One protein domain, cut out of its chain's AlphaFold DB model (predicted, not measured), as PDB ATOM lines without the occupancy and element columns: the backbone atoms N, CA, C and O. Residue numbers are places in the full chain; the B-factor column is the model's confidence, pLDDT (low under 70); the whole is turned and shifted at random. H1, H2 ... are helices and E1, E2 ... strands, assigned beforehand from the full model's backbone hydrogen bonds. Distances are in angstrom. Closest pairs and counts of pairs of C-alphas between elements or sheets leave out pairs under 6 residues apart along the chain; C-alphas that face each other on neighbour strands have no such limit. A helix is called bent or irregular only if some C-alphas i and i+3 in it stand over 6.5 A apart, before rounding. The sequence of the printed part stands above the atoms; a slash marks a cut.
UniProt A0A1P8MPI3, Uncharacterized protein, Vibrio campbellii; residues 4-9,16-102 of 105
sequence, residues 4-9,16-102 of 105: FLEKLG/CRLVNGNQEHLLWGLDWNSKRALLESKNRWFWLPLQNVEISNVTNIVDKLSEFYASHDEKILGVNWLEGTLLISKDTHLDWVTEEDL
ATOM      1  N   PHE A   4     181.567 176.883 153.759       74.56
ATOM      2  CA  PHE A   4     181.430 175.820 152.770       74.56
ATOM      3  C   PHE A   4     180.991 174.483 153.382       74.56
ATOM      4  O   PHE A   4     180.120 173.831 152.817       74.56
ATOM      5  N   LEU A   5     181.501 174.084 154.553       81.38
ATOM      6  CA  LEU A   5     181.061 172.846 155.202       81.38
ATOM      7  C   LEU A   5     179.599 172.924 155.595       81.38
ATOM      8  O   LEU A   5     178.852 171.975 155.358       81.38
ATOM      9  N   GLU A   6     179.156 174.084 156.074       80.81
ATOM     10  CA  GLU A   6     177.740 174.298 156.337       80.81
ATOM     11  C   GLU A   6     176.887 174.177 155.067       80.81
ATOM     12  O   GLU A   6     175.836 173.538 155.117       80.81
ATOM     13  N   LYS A   7     177.353 174.696 153.918       80.25
ATOM     14  CA  LYS A   7     176.688 174.498 152.612       80.25
ATOM     15  C   LYS A   7     176.619 173.023 152.210       80.25
ATOM     16  O   LYS A   7     175.646 172.606 151.588       80.25
ATOM     17  N   LEU A   8     177.623 172.224 152.573       79.50
ATOM     18  CA  LEU A   8     177.622 170.776 152.348       79.50
ATOM     19  C   LEU A   8     176.763 170.008 153.371       79.50
ATOM     20  O   LEU A   8     176.527 168.808 153.181       79.50
ATOM     21  N   GLY A   9     176.256 170.693 154.403       83.69
ATOM     22  CA  GLY A   9     175.483 170.124 155.507       83.69
ATOM     23  C   GLY A   9     176.343 169.501 156.608       83.69
ATOM     24  O   GLY A   9     175.826 168.742 157.420       83.69
ATOM     25  N   CYS A  16     177.596 160.457 162.852       88.38
ATOM     26  CA  CYS A  16     178.102 159.628 161.772       88.38
ATOM     27  C   CYS A  16     178.210 158.172 162.229       88.38
ATOM     28  O   CYS A  16     178.145 157.863 163.418       88.38
ATOM     29  N   ARG A  17     178.355 157.260 161.279       89.75
ATOM     30  CA  ARG A  17     178.569 155.832 161.499       89.75
ATOM     31  C   ARG A  17     179.779 155.381 160.711       89.75
ATOM     32  O   ARG A  17     180.232 156.060 159.794       89.75
ATOM     33  N   LEU A  18     180.309 154.222 161.072       88.06
ATOM     34  CA  LEU A  18     181.298 153.563 160.233       88.06
ATOM     35  C   LEU A  18     180.582 152.718 159.182       88.06
ATOM     36  O   LEU A  18     179.626 152.036 159.521       88.06
ATOM     37  N   VAL A  19     181.076 152.685 157.943       84.06
ATOM     38  CA  VAL A  19     180.452 151.917 156.841       84.06
ATOM     39  C   VAL A  19     180.238 150.440 157.206       84.06
ATOM     40  O   VAL A  19     179.229 149.840 156.857       84.06
ATOM     41  N   ASN A  20     181.169 149.856 157.966       83.19
ATOM     42  CA  ASN A  20     181.109 148.462 158.423       83.19
ATOM     43  C   ASN A  20     180.692 148.329 159.900       83.19
ATOM     44  O   ASN A  20     180.982 147.313 160.533       83.19
ATOM     45  N   GLY A  21     180.087 149.361 160.491       80.56
ATOM     46  CA  GLY A  21     179.781 149.406 161.915       80.56
ATOM     47  C   GLY A  21     178.412 150.002 162.214       80.56
ATOM     48  O   GLY A  21     177.969 150.957 161.596       80.56
ATOM     49  N   ASN A  22     177.764 149.476 163.249       77.81
ATOM     50  CA  ASN A  22     176.450 149.965 163.682       77.81
ATOM     51  C   ASN A  22     176.546 150.990 164.821       77.81
ATOM     52  O   ASN A  22     175.529 151.377 165.394       77.81
ATOM     53  N   GLN A  23     177.764 151.385 165.197       85.75
ATOM     54  CA  GLN A  23     177.984 152.371 166.244       85.75
ATOM     55  C   GLN A  23     177.911 153.775 165.665       85.75
ATOM     56  O   GLN A  23     178.434 154.056 164.587       85.75
ATOM     57  N   GLU A  24     177.235 154.639 166.408       88.50
ATOM     58  CA  GLU A  24     177.150 156.057 166.117       88.50
ATOM     59  C   GLU A  24     178.295 156.797 166.814       88.50
ATOM     60  O   GLU A  24     178.683 156.481 167.943       88.50
ATOM     61  N   HIS A  25     178.845 157.770 166.105       91.81
ATOM     62  CA  HIS A  25     180.008 158.563 166.464       91.81
ATOM     63  C   HIS A  25     179.705 160.038 166.215       91.81
ATOM     64  O   HIS A  25     178.828 160.367 165.413       91.81
ATOM     65  N   LEU A  26     180.455 160.928 166.861       92.56
ATOM     66  CA  LEU A  26     180.378 162.364 166.593       92.56
ATOM     67  C   LEU A  26     181.592 162.806 165.780       92.56
ATOM     68  O   LEU A  26     182.720 162.437 166.099       92.56
ATOM     69  N   LEU A  27     181.362 163.589 164.730       92.06
ATOM     70  CA  LEU A  27     182.416 164.159 163.896       92.06
ATOM     71  C   LEU A  27     182.952 165.462 164.506       92.06
ATOM     72  O   LEU A  27     182.195 166.400 164.739       92.06
ATOM     73  N   TRP A  28     184.266 165.546 164.687       94.12
ATOM     74  CA  TRP A  28     184.968 166.693 165.278       94.12
ATOM     75  C   TRP A  28     186.109 167.240 164.428       94.12
ATOM     76  O   TRP A  28     186.722 168.242 164.791       94.12
ATOM     77  N   GLY A  29     186.345 166.673 163.251       93.31
ATOM     78  CA  GLY A  29     187.331 167.208 162.325       93.31
ATOM     79  C   GLY A  29     187.330 166.485 160.994       93.31
ATOM     80  O   GLY A  29     186.885 165.342 160.889       93.31
ATOM     81  N   LEU A  30     187.830 167.170 159.978       92.00
ATOM     82  CA  LEU A  30     187.997 166.683 158.621       92.00
ATOM     83  C   LEU A  30     189.338 167.169 158.092       92.00
ATOM     84  O   LEU A  30     189.647 168.347 158.183       92.00
ATOM     85  N   ASP A  31     190.112 166.268 157.514       91.06
ATOM     86  CA  ASP A  31     191.336 166.572 156.782       91.06
ATOM     87  C   ASP A  31     191.140 166.037 155.362       91.06
ATOM     88  O   ASP A  31     191.152 164.822 155.133       91.06
ATOM     89  N   TRP A  32     190.889 166.943 154.417       84.69
ATOM     90  CA  TRP A  32     190.645 166.620 153.011       84.69
ATOM     91  C   TRP A  32     191.908 166.131 152.325       84.69
ATOM     92  O   TRP A  32     191.849 165.174 151.551       84.69
ATOM     93  N   ASN A  33     193.049 166.726 152.673       85.44
ATOM     94  CA  ASN A  33     194.347 166.365 152.128       85.44
ATOM     95  C   ASN A  33     194.718 164.915 152.475       85.44
ATOM     96  O   ASN A  33     195.051 164.119 151.597       85.44
ATOM     97  N   SER A  34     194.582 164.538 153.746       89.19
ATOM     98  CA  SER A  34     194.870 163.174 154.209       89.19
ATOM     99  C   SER A  34     193.676 162.223 154.076       89.19
ATOM    100  O   SER A  34     193.797 161.035 154.384       89.19
ATOM    101  N   LYS A  35     192.511 162.726 153.648       90.12
ATOM    102  CA  LYS A  35     191.227 162.012 153.571       90.12
ATOM    103  C   LYS A  35     190.830 161.348 154.894       90.12
ATOM    104  O   LYS A  35     190.477 160.164 154.919       90.12
ATOM    105  N   ARG A  36     190.882 162.089 156.005       92.94
ATOM    106  CA  ARG A  36     190.549 161.577 157.348       92.94
ATOM    107  C   ARG A  36     189.440 162.382 158.024       92.94
ATOM    108  O   ARG A  36     189.279 163.568 157.770       92.94
ATOM    109  N   ALA A  37     188.698 161.723 158.906       93.12
ATOM    110  CA  ALA A  37     187.735 162.321 159.824       93.12
ATOM    111  C   ALA A  37     188.158 162.056 161.268       93.12
ATOM    112  O   ALA A  37     188.525 160.927 161.606       93.12
ATOM    113  N   LEU A  38     188.087 163.079 162.113       95.12
ATOM    114  CA  LEU A  38     188.276 162.968 163.553       95.12
ATOM    115  C   LEU A  38     186.931 162.635 164.179       95.12
ATOM    116  O   LEU A  38     186.009 163.446 164.128       95.12
ATOM    117  N   LEU A  39     186.819 161.444 164.752       94.19
ATOM    118  CA  LEU A  39     185.594 160.974 165.380       94.19
ATOM    119  C   LEU A  39     185.768 160.855 166.886       94.19
ATOM    120  O   LEU A  39     186.833 160.465 167.359       94.19
ATOM    121  N   GLU A  40     184.695 161.113 167.621       94.25
ATOM    122  CA  GLU A  40     184.577 160.793 169.037       94.25
ATOM    123  C   GLU A  40     183.837 159.462 169.236       94.25
ATOM    124  O   GLU A  40     182.766 159.216 168.671       94.25
ATOM    125  N   SER A  41     184.388 158.595 170.087       86.62
ATOM    126  CA  SER A  41     183.690 157.432 170.638       86.62
ATOM    127  C   SER A  41     184.106 157.192 172.080       86.62
ATOM    128  O   SER A  41     185.295 157.068 172.370       86.62
ATOM    129  N   LYS A  42     183.124 157.075 172.983       86.38
ATOM    130  CA  LYS A  42     183.343 156.777 174.411       86.38
ATOM    131  C   LYS A  42     184.420 157.681 175.042       86.38
ATOM    132  O   LYS A  42     185.325 157.183 175.713       86.38
ATOM    133  N   ASN A  43     184.326 158.990 174.800       83.88
ATOM    134  CA  ASN A  43     185.255 160.018 175.293       83.88
ATOM    135  C   ASN A  43     186.702 159.861 174.781       83.88
ATOM    136  O   ASN A  43     187.660 160.208 175.474       83.88
ATOM    137  N   ARG A  44     186.882 159.278 173.592       89.62
ATOM    138  CA  ARG A  44     188.169 159.214 172.890       89.62
ATOM    139  C   ARG A  44     188.011 159.744 171.478       89.62
ATOM    140  O   ARG A  44     187.016 159.434 170.828       89.62
ATOM    141  N   TRP A  45     189.030 160.451 171.001       93.44
ATOM    142  CA  TRP A  45     189.086 160.990 169.647       93.44
ATOM    143  C   TRP A  45     190.084 160.217 168.798       93.44
ATOM    144  O   TRP A  45     191.171 159.867 169.262       93.44
ATOM    145  N   PHE A  46     189.718 159.931 167.555       93.69
ATOM    146  CA  PHE A  46     190.588 159.219 166.628       93.69
ATOM    147  C   PHE A  46     190.340 159.623 165.180       93.69
ATOM    148  O   PHE A  46     189.206 159.832 164.754       93.69
ATOM    149  N   TRP A  47     191.426 159.678 164.410       93.69
ATOM    150  CA  TRP A  47     191.385 159.945 162.978       93.69
ATOM    151  C   TRP A  47     191.198 158.655 162.178       93.69
ATOM    152  O   TRP A  47     192.089 157.797 162.147       93.69
ATOM    153  N   LEU A  48     190.081 158.545 161.463       92.88
ATOM    154  CA  LEU A  48     189.785 157.432 160.560       92.88
ATOM    155  C   LEU A  48     189.738 157.872 159.099       92.88
ATOM    156  O   LEU A  48     189.437 159.029 158.829       92.88
ATOM    157  N   PRO A  49     190.012 156.966 158.145       92.06
ATOM    158  CA  PRO A  49     189.808 157.245 156.726       92.06
ATOM    159  C   PRO A  49     188.357 157.650 156.433       92.06
ATOM    160  O   PRO A  49     187.438 156.947 156.851       92.06
ATOM    161  N   LEU A  50     188.148 158.730 155.671       88.88
ATOM    162  CA  LEU A  50     186.811 159.236 155.320       88.88
ATOM    163  C   LEU A  50     185.953 158.197 154.603       88.88
ATOM    164  O   LEU A  50     184.757 158.130 154.845       88.88
ATOM    165  N   GLN A  51     186.563 157.349 153.774       88.38
ATOM    166  CA  GLN A  51     185.871 156.265 153.065       88.38
ATOM    167  C   GLN A  51     185.190 155.250 154.001       88.38
ATOM    168  O   GLN A  51     184.345 154.481 153.562       88.38
ATOM    169  N   ASN A  52     185.583 155.221 155.278       88.75
ATOM    170  CA  ASN A  52     184.996 154.345 156.283       88.75
ATOM    171  C   ASN A  52     183.918 155.056 157.107       88.75
ATOM    172  O   ASN A  52     183.397 154.436 158.028       88.75
ATOM    173  N   VAL A  53     183.615 156.326 156.829       88.25
ATOM    174  CA  VAL A  53     182.699 157.160 157.611       88.25
ATOM    175  C   VAL A  53     181.501 157.551 156.756       88.25
ATOM    176  O   VAL A  53     181.640 158.159 155.699       88.25
ATOM    177  N   GLU A  54     180.315 157.240 157.255       86.31
ATOM    178  CA  GLU A  54     179.038 157.626 156.675       86.31
ATOM    179  C   GLU A  54     178.372 158.653 157.590       86.31
ATOM    180  O   GLU A  54     178.244 158.443 158.795       86.31
ATOM    181  N   ILE A  55     177.949 159.786 157.040       80.88
ATOM    182  CA  ILE A  55     177.259 160.823 157.805       80.88
ATOM    183  C   ILE A  55     175.777 160.744 157.485       80.88
ATOM    184  O   ILE A  55     175.375 160.786 156.323       80.88
ATOM    185  N   SER A  56     174.952 160.677 158.527       71.62
ATOM    186  CA  SER A  56     173.500 160.671 158.382       71.62
ATOM    187  C   SER A  56     173.049 161.892 157.566       71.62
ATOM    188  O   SER A  56     173.359 163.026 157.924       71.62
ATOM    189  N   ASN A  57     172.310 161.664 156.474       66.62
ATOM    190  CA  ASN A  57     171.834 162.680 155.514       66.62
ATOM    191  C   ASN A  57     172.896 163.301 154.582       66.62
ATOM    192  O   ASN A  57     172.584 164.234 153.840       66.62
ATOM    193  N   VAL A  58     174.126 162.784 154.560       67.94
ATOM    194  CA  VAL A  58     175.145 163.139 153.562       67.94
ATOM    195  C   VAL A  58     175.573 161.860 152.856       67.94
ATOM    196  O   VAL A  58     176.355 161.077 153.381       67.94
ATOM    197  N   THR A  59     175.047 161.662 151.646       63.91
ATOM    198  CA  THR A  59     175.140 160.402 150.894       63.91
ATOM    199  C   THR A  59     176.574 159.959 150.597       63.91
ATOM    200  O   THR A  59     176.808 158.765 150.460       63.91
ATOM    201  N   ASN A  60     177.534 160.891 150.539       73.62
ATOM    202  CA  ASN A  60     178.964 160.594 150.599       73.62
ATOM    203  C   ASN A  60     179.756 161.874 150.905       73.62
ATOM    204  O   ASN A  60     179.781 162.813 150.106       73.62
ATOM    205  N   ILE A  61     180.403 161.931 152.071       76.88
ATOM    206  CA  ILE A  61     181.231 163.079 152.450       76.88
ATOM    207  C   ILE A  61     182.415 163.253 151.488       76.88
ATOM    208  O   ILE A  61     182.737 164.379 151.113       76.88
ATOM    209  N   VAL A  62     183.015 162.149 151.032       77.75
ATOM    210  CA  VAL A  62     184.181 162.160 150.140       77.75
ATOM    211  C   VAL A  62     183.845 162.822 148.809       77.75
ATOM    212  O   VAL A  62     184.615 163.665 148.351       77.75
ATOM    213  N   ASP A  63     182.699 162.487 148.219       80.00
ATOM    214  CA  ASP A  63     182.305 163.011 146.907       80.00
ATOM    215  C   ASP A  63     182.055 164.519 146.981       80.00
ATOM    216  O   ASP A  63     182.644 165.275 146.214       80.00
ATOM    217  N   LYS A  64     181.290 164.977 147.981       78.12
ATOM    218  CA  LYS A  64     181.012 166.409 148.180       78.12
ATOM    219  C   LYS A  64     182.278 167.244 148.360       78.12
ATOM    220  O   LYS A  64     182.380 168.347 147.833       78.12
ATOM    221  N   LEU A  65     183.233 166.728 149.129       80.00
ATOM    222  CA  LEU A  65     184.494 167.421 149.386       80.00
ATOM    223  C   LEU A  65     185.400 167.407 148.158       80.00
ATOM    224  O   LEU A  65     186.058 168.404 147.876       80.00
ATOM    225  N   SER A  66     185.389 166.309 147.401       78.62
ATOM    226  CA  SER A  66     186.143 166.194 146.152       78.62
ATOM    227  C   SER A  66     185.598 167.137 145.074       78.62
ATOM    228  O   SER A  66     186.380 167.822 144.422       78.62
ATOM    229  N   GLU A  67     184.274 167.225 144.913       80.56
ATOM    230  CA  GLU A  67     183.619 168.167 143.993       80.56
ATOM    231  C   GLU A  67     183.908 169.624 144.366       80.56
ATOM    232  O   GLU A  67     184.226 170.446 143.502       80.56
ATOM    233  N   PHE A  68     183.833 169.948 145.660       76.31
ATOM    234  CA  PHE A  68     184.152 171.283 146.152       76.31
ATOM    235  C   PHE A  68     185.608 171.656 145.853       76.31
ATOM    236  O   PHE A  68     185.863 172.704 145.264       76.31
ATOM    237  N   TYR A  69     186.552 170.767 146.172       73.75
ATOM    238  CA  TYR A  69     187.976 171.000 145.935       73.75
ATOM    239  C   TYR A  69     188.318 171.122 144.446       73.75
ATOM    240  O   TYR A  69     189.105 171.972 144.051       73.75
ATOM    241  N   ALA A  70     187.689 170.319 143.583       75.62
ATOM    242  CA  ALA A  70     187.909 170.404 142.141       75.62
ATOM    243  C   ALA A  70     187.408 171.721 141.520       75.62
ATOM    244  O   ALA A  70     187.807 172.064 140.408       75.62
ATOM    245  N   SER A  71     186.520 172.442 142.210       72.44
ATOM    246  CA  SER A  71     185.886 173.666 141.714       72.44
ATOM    247  C   SER A  71     186.406 174.953 142.362       72.44
ATOM    248  O   SER A  71     185.988 176.031 141.940       72.44
ATOM    249  N   HIS A  72     187.309 174.869 143.347       68.31
ATOM    250  CA  HIS A  72     187.790 176.026 144.103       68.31
ATOM    251  C   HIS A  72     189.299 175.962 144.342       68.31
ATOM    252  O   HIS A  72     189.841 174.921 144.703       68.31
ATOM    253  N   ASP A  73     189.960 177.109 144.216       68.44
ATOM    254  CA  ASP A  73     191.370 177.292 144.575       68.44
ATOM    255  C   ASP A  73     191.458 177.611 146.082       68.44
ATOM    256  O   ASP A  73     191.710 178.738 146.513       68.44
ATOM    257  N   GLU A  74     191.064 176.637 146.906       66.50
ATOM    258  CA  GLU A  74     190.869 176.813 148.348       66.50
ATOM    259  C   GLU A  74     192.175 176.663 149.129       66.50
ATOM    260  O   GLU A  74     192.921 175.695 148.980       66.50
ATOM    261  N   LYS A  75     192.415 177.612 150.041       75.69
ATOM    262  CA  LYS A  75     193.520 177.517 150.997       75.69
ATOM    263  C   LYS A  75     193.199 176.554 152.129       75.69
ATOM    264  O   LYS A  75     194.141 176.048 152.719       75.69
ATOM    265  N   ILE A  76     191.927 176.304 152.449       83.12
ATOM    266  CA  ILE A  76     191.529 175.510 153.615       83.12
ATOM    267  C   ILE A  76     191.319 174.043 153.205       83.12
ATOM    268  O   ILE A  76     190.380 173.690 152.499       83.12
ATOM    269  N   LEU A  77     192.212 173.179 153.684       86.56
ATOM    270  CA  LEU A  77     192.304 171.742 153.409       86.56
ATOM    271  C   LEU A  77     191.861 170.853 154.580       86.56
ATOM    272  O   LEU A  77     191.811 169.629 154.445       86.56
ATOM    273  N   GLY A  78     191.498 171.445 155.711       89.81
ATOM    274  CA  GLY A  78     190.908 170.717 156.828       89.81
ATOM    275  C   GLY A  78     190.329 171.629 157.899       89.81
ATOM    276  O   GLY A  78     190.591 172.828 157.941       89.81
ATOM    277  N   VAL A  79     189.558 171.028 158.793       92.19
ATOM    278  CA  VAL A  79     189.076 171.606 160.044       92.19
ATOM    279  C   VAL A  79     189.310 170.631 161.185       92.19
ATOM    280  O   VAL A  79     189.041 169.436 161.067       92.19
ATOM    281  N   ASN A  80     189.718 171.159 162.326       93.38
ATOM    282  CA  ASN A  80     189.640 170.489 163.606       93.38
ATOM    283  C   ASN A  80     188.801 171.358 164.549       93.38
ATOM    284  O   ASN A  80     189.291 172.322 165.133       93.38
ATOM    285  N   TRP A  81     187.517 171.024 164.699       91.88
ATOM    286  CA  TRP A  81     186.613 171.777 165.572       91.88
ATOM    287  C   TRP A  81     186.959 171.604 167.052       91.88
ATOM    288  O   TRP A  81     186.611 172.472 167.845       91.88
ATOM    289  N   LEU A  82     187.636 170.511 167.429       90.81
ATOM    290  CA  LEU A  82     188.062 170.280 168.810       90.81
ATOM    291  C   LEU A  82     189.133 171.289 169.244       90.81
ATOM    292  O   LEU A  82     189.108 171.764 170.375       90.81
ATOM    293  N   GLU A  83     190.058 171.608 168.342       90.31
ATOM    294  CA  GLU A  83     191.172 172.529 168.600       90.31
ATOM    295  C   GLU A  83     190.915 173.943 168.067       90.31
ATOM    296  O   GLU A  83     191.713 174.841 168.312       90.31
ATOM    297  N   GLY A  84     189.808 174.162 167.349       89.00
ATOM    298  CA  GLY A  84     189.502 175.454 166.734       89.00
ATOM    299  C   GLY A  84     190.472 175.831 165.612       89.00
ATOM    300  O   GLY A  84     190.707 177.016 165.380       89.00
ATOM    301  N   THR A  85     191.048 174.838 164.929       91.25
ATOM    302  CA  THR A  85     192.066 175.040 163.893       91.25
ATOM    303  C   THR A  85     191.583 174.629 162.505       91.25
ATOM    304  O   THR A  85     190.664 173.826 162.320       91.25
ATOM    305  N   LEU A  86     192.230 175.206 161.504       90.50
ATOM    306  CA  LEU A  86     192.019 175.017 160.084       90.50
ATOM    307  C   LEU A  86     193.339 174.549 159.478       90.50
ATOM    308  O   LEU A  86     194.377 175.167 159.699       90.50
ATOM    309  N   LEU A  87     193.313 173.458 158.721       90.88
ATOM    310  CA  LEU A  87     194.475 173.038 157.949       90.88
ATOM    311  C   LEU A  87     194.490 173.873 156.686       90.88
ATOM    312  O   LEU A  87     193.507 173.859 155.947       90.88
ATOM    313  N   ILE A  88     195.587 174.569 156.426       88.00
ATOM    314  CA  ILE A  88     195.741 175.382 155.232       88.00
ATOM    315  C   ILE A  88     196.938 174.977 154.385       88.00
ATOM    316  O   ILE A  88     197.956 174.512 154.897       88.00
ATOM    317  N   SER A  89     196.813 175.194 153.078       85.06
ATOM    318  CA  SER A  89     197.924 175.158 152.135       85.06
ATOM    319  C   SER A  89     198.629 176.511 152.113       85.06
ATOM    320  O   SER A  89     198.041 177.521 151.718       85.06
ATOM    321  N   LYS A  90     199.890 176.537 152.546       79.12
ATOM    322  CA  LYS A  90     200.827 177.649 152.334       79.12
ATOM    323  C   LYS A  90     201.737 177.283 151.156       79.12
ATOM    324  O   LYS A  90     201.931 176.103 150.881       79.12
ATOM    325  N   ASP A  91     202.354 178.271 150.503       75.69
ATOM    326  CA  ASP A  91     203.138 178.113 149.256       75.69
ATOM    327  C   ASP A  91     204.172 176.966 149.245       75.69
ATOM    328  O   ASP A  91     204.602 176.518 148.184       75.69
ATOM    329  N   THR A  92     204.606 176.491 150.415       77.31
ATOM    330  CA  THR A  92     205.640 175.454 150.553       77.31
ATOM    331  C   THR A  92     205.275 174.297 151.484       77.31
ATOM    332  O   THR A  92     206.022 173.321 151.534       77.31
ATOM    333  N   HIS A  93     204.181 174.381 152.245       84.19
ATOM    334  CA  HIS A  93     203.824 173.370 153.244       84.19
ATOM    335  C   HIS A  93     202.363 173.488 153.693       84.19
ATOM    336  O   HIS A  93     201.689 174.480 153.425       84.19
ATOM    337  N   LEU A  94     201.892 172.466 154.409       88.44
ATOM    338  CA  LEU A  94     200.586 172.462 155.061       88.44
ATOM    339  C   LEU A  94     200.735 172.809 156.536       88.44
ATOM    340  O   LEU A  94     201.688 172.351 157.168       88.44
ATOM    341  N   ASP A  95     199.795 173.573 157.078       90.19
ATOM    342  CA  ASP A  95     199.851 174.002 158.475       90.19
ATOM    343  C   ASP A  95     198.467 174.065 159.121       90.19
ATOM    344  O   ASP A  95     197.498 174.446 158.465       90.19
ATOM    345  N   TRP A  96     198.379 173.700 160.401       91.19
ATOM    346  CA  TRP A  96     197.164 173.863 161.200       91.19
ATOM    347  C   TRP A  96     197.227 175.207 161.911       91.19
ATOM    348  O   TRP A  96     198.075 175.420 162.771       91.19
ATOM    349  N   VAL A  97     196.316 176.102 161.559       90.19
ATOM    350  CA  VAL A  97     196.285 177.478 162.057       90.19
ATOM    351  C   VAL A  97     194.938 177.780 162.699       90.19
ATOM    352  O   VAL A  97     193.934 177.161 162.357       90.19
ATOM    353  N   THR A  98     194.880 178.713 163.638       87.75
ATOM    354  CA  THR A  98     193.604 179.186 164.193       87.75
ATOM    355  C   THR A  98     192.923 180.179 163.241       87.75
ATOM    356  O   THR A  98     193.541 180.672 162.299       87.75
ATOM    357  N   GLU A  99     191.640 180.499 163.464       73.31
ATOM    358  CA  GLU A  99     190.979 181.582 162.705       73.31
ATOM    359  C   GLU A  99     191.675 182.946 162.922       73.31
ATOM    360  O   GLU A  99     191.670 183.773 162.014       73.31
ATOM    361  N   GLU A 100     192.318 183.162 164.077       73.81
ATOM    362  CA  GLU A 100     193.061 184.393 164.398       73.81
ATOM    363  C   GLU A 100     194.348 184.526 163.571       73.81
ATOM    364  O   GLU A 100     194.688 185.619 163.120       73.81
ATOM    365  N   ASP A 101     195.025 183.408 163.304       76.06
ATOM    366  CA  ASP A 101     196.258 183.362 162.509       76.06
ATOM    367  C   ASP A 101     196.030 183.656 161.020       76.06
ATOM    368  O   ASP A 101     196.982 183.891 160.273       76.06
ATOM    369  N   LEU A 102     194.781 183.577 160.552       67.56
ATOM    370  CA  LEU A 102     194.482 183.673 159.129       67.56
ATOM    371  C   LEU A 102     194.464 185.106 158.589       67.56
ATOM    372  O   LEU A 102     194.355 185.229 157.370       67.56
TER     373      LEU A 102
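This is residues 4 to 9 and 16 to 102 of the 105 residues of an uncharacterized protein of Vibrio campbellii (UniProt A0A1P8MPI3). One strongly twisted, branched antiparallel sheet forms two wings, E1 to E5 and E6 to E8, joined where the far part of the bent strand E2 pairs with E6. The helix H2 lies beside the strands and bridges from E5 towards E6, and the short helix H1 sits near H2, off the sheet. The printed part has 93 residues with two named helices and eight named strands, in the order H1, E1, E2, E3, E4, E5, H2, E6, E7, E8; the class is mixed, helices and strands. The whole is compact, with a radius of gyration of the C-alphas of 13.4 A, and spans 41 by 29 by 21 A.

In the sheet, E2, residues 24 to 31, is 20.0 A long from first to last C-alpha and starts at C-alpha 24 (177.150, 156.057, 166.117). E1 is residues 16 to 18, E3 36 to 41 and 15.5 A, E4 44 to 49 and 16.4 A, and E5 53 to 55. E6 is residues 76 to 80 and 11.3 A, E7 85 to 90 and 14.7 A, and E8 93 to 98 and 16.1 A, ending at C-alpha 98 (193.604, 179.186, 164.193). H2, residues 61 to 71, is 15.8 A long; H1, residues 4 to 8, begins at C-alpha 4 (181.430, 175.820, 152.770).

E2 bends by 67 degrees at residue 28, and its pairing is staggered. On one side of it lie E1, with N 16 and O 25 at 2.8 A, and E6, with N 30 and O 79 at 2.8 A; on the other side lies E3, with N 28 and O 38 at 2.8 A. E1 to E4 and E6 to E8 are meanders, each strand the antiparallel neighbour of the one before. The edge strands are E4, with N 37 and O 48 at 2.8 A to E3; E5, with N 17 and O 54 at 2.8 A to E1; and E8, with N 86 and O 97 at 2.7 A to E7. E6 and E7 are a hairpin, with N 77 and O 87 at 2.7 A. H2 is on the sheet at a height of 9.1 A, over none of its strands; the closest C-alphas of H2 and E5, Ile 61 and Ile 55, are 7.0 A apart. H1 is not on the sheet and is close to H2 but not clearly touching, their closest C-alphas, Leu 8 and Lys 64, 6.9 A apart. In H1 and H2 every O i to N i+4 pair is within hydrogen-bond range.

The C-alphas farthest apart, Asn 22 and Asp 91, are 41.4 A apart. Residues 10 to 15 are not printed, and C-alphas 9 and 16 are 12.5 A apart across this cut. The links that are printed whole are tight. The mean pLDDT of the printed part is 84.2; residues 57 to 59, 72 to 74 and 102 are under 70.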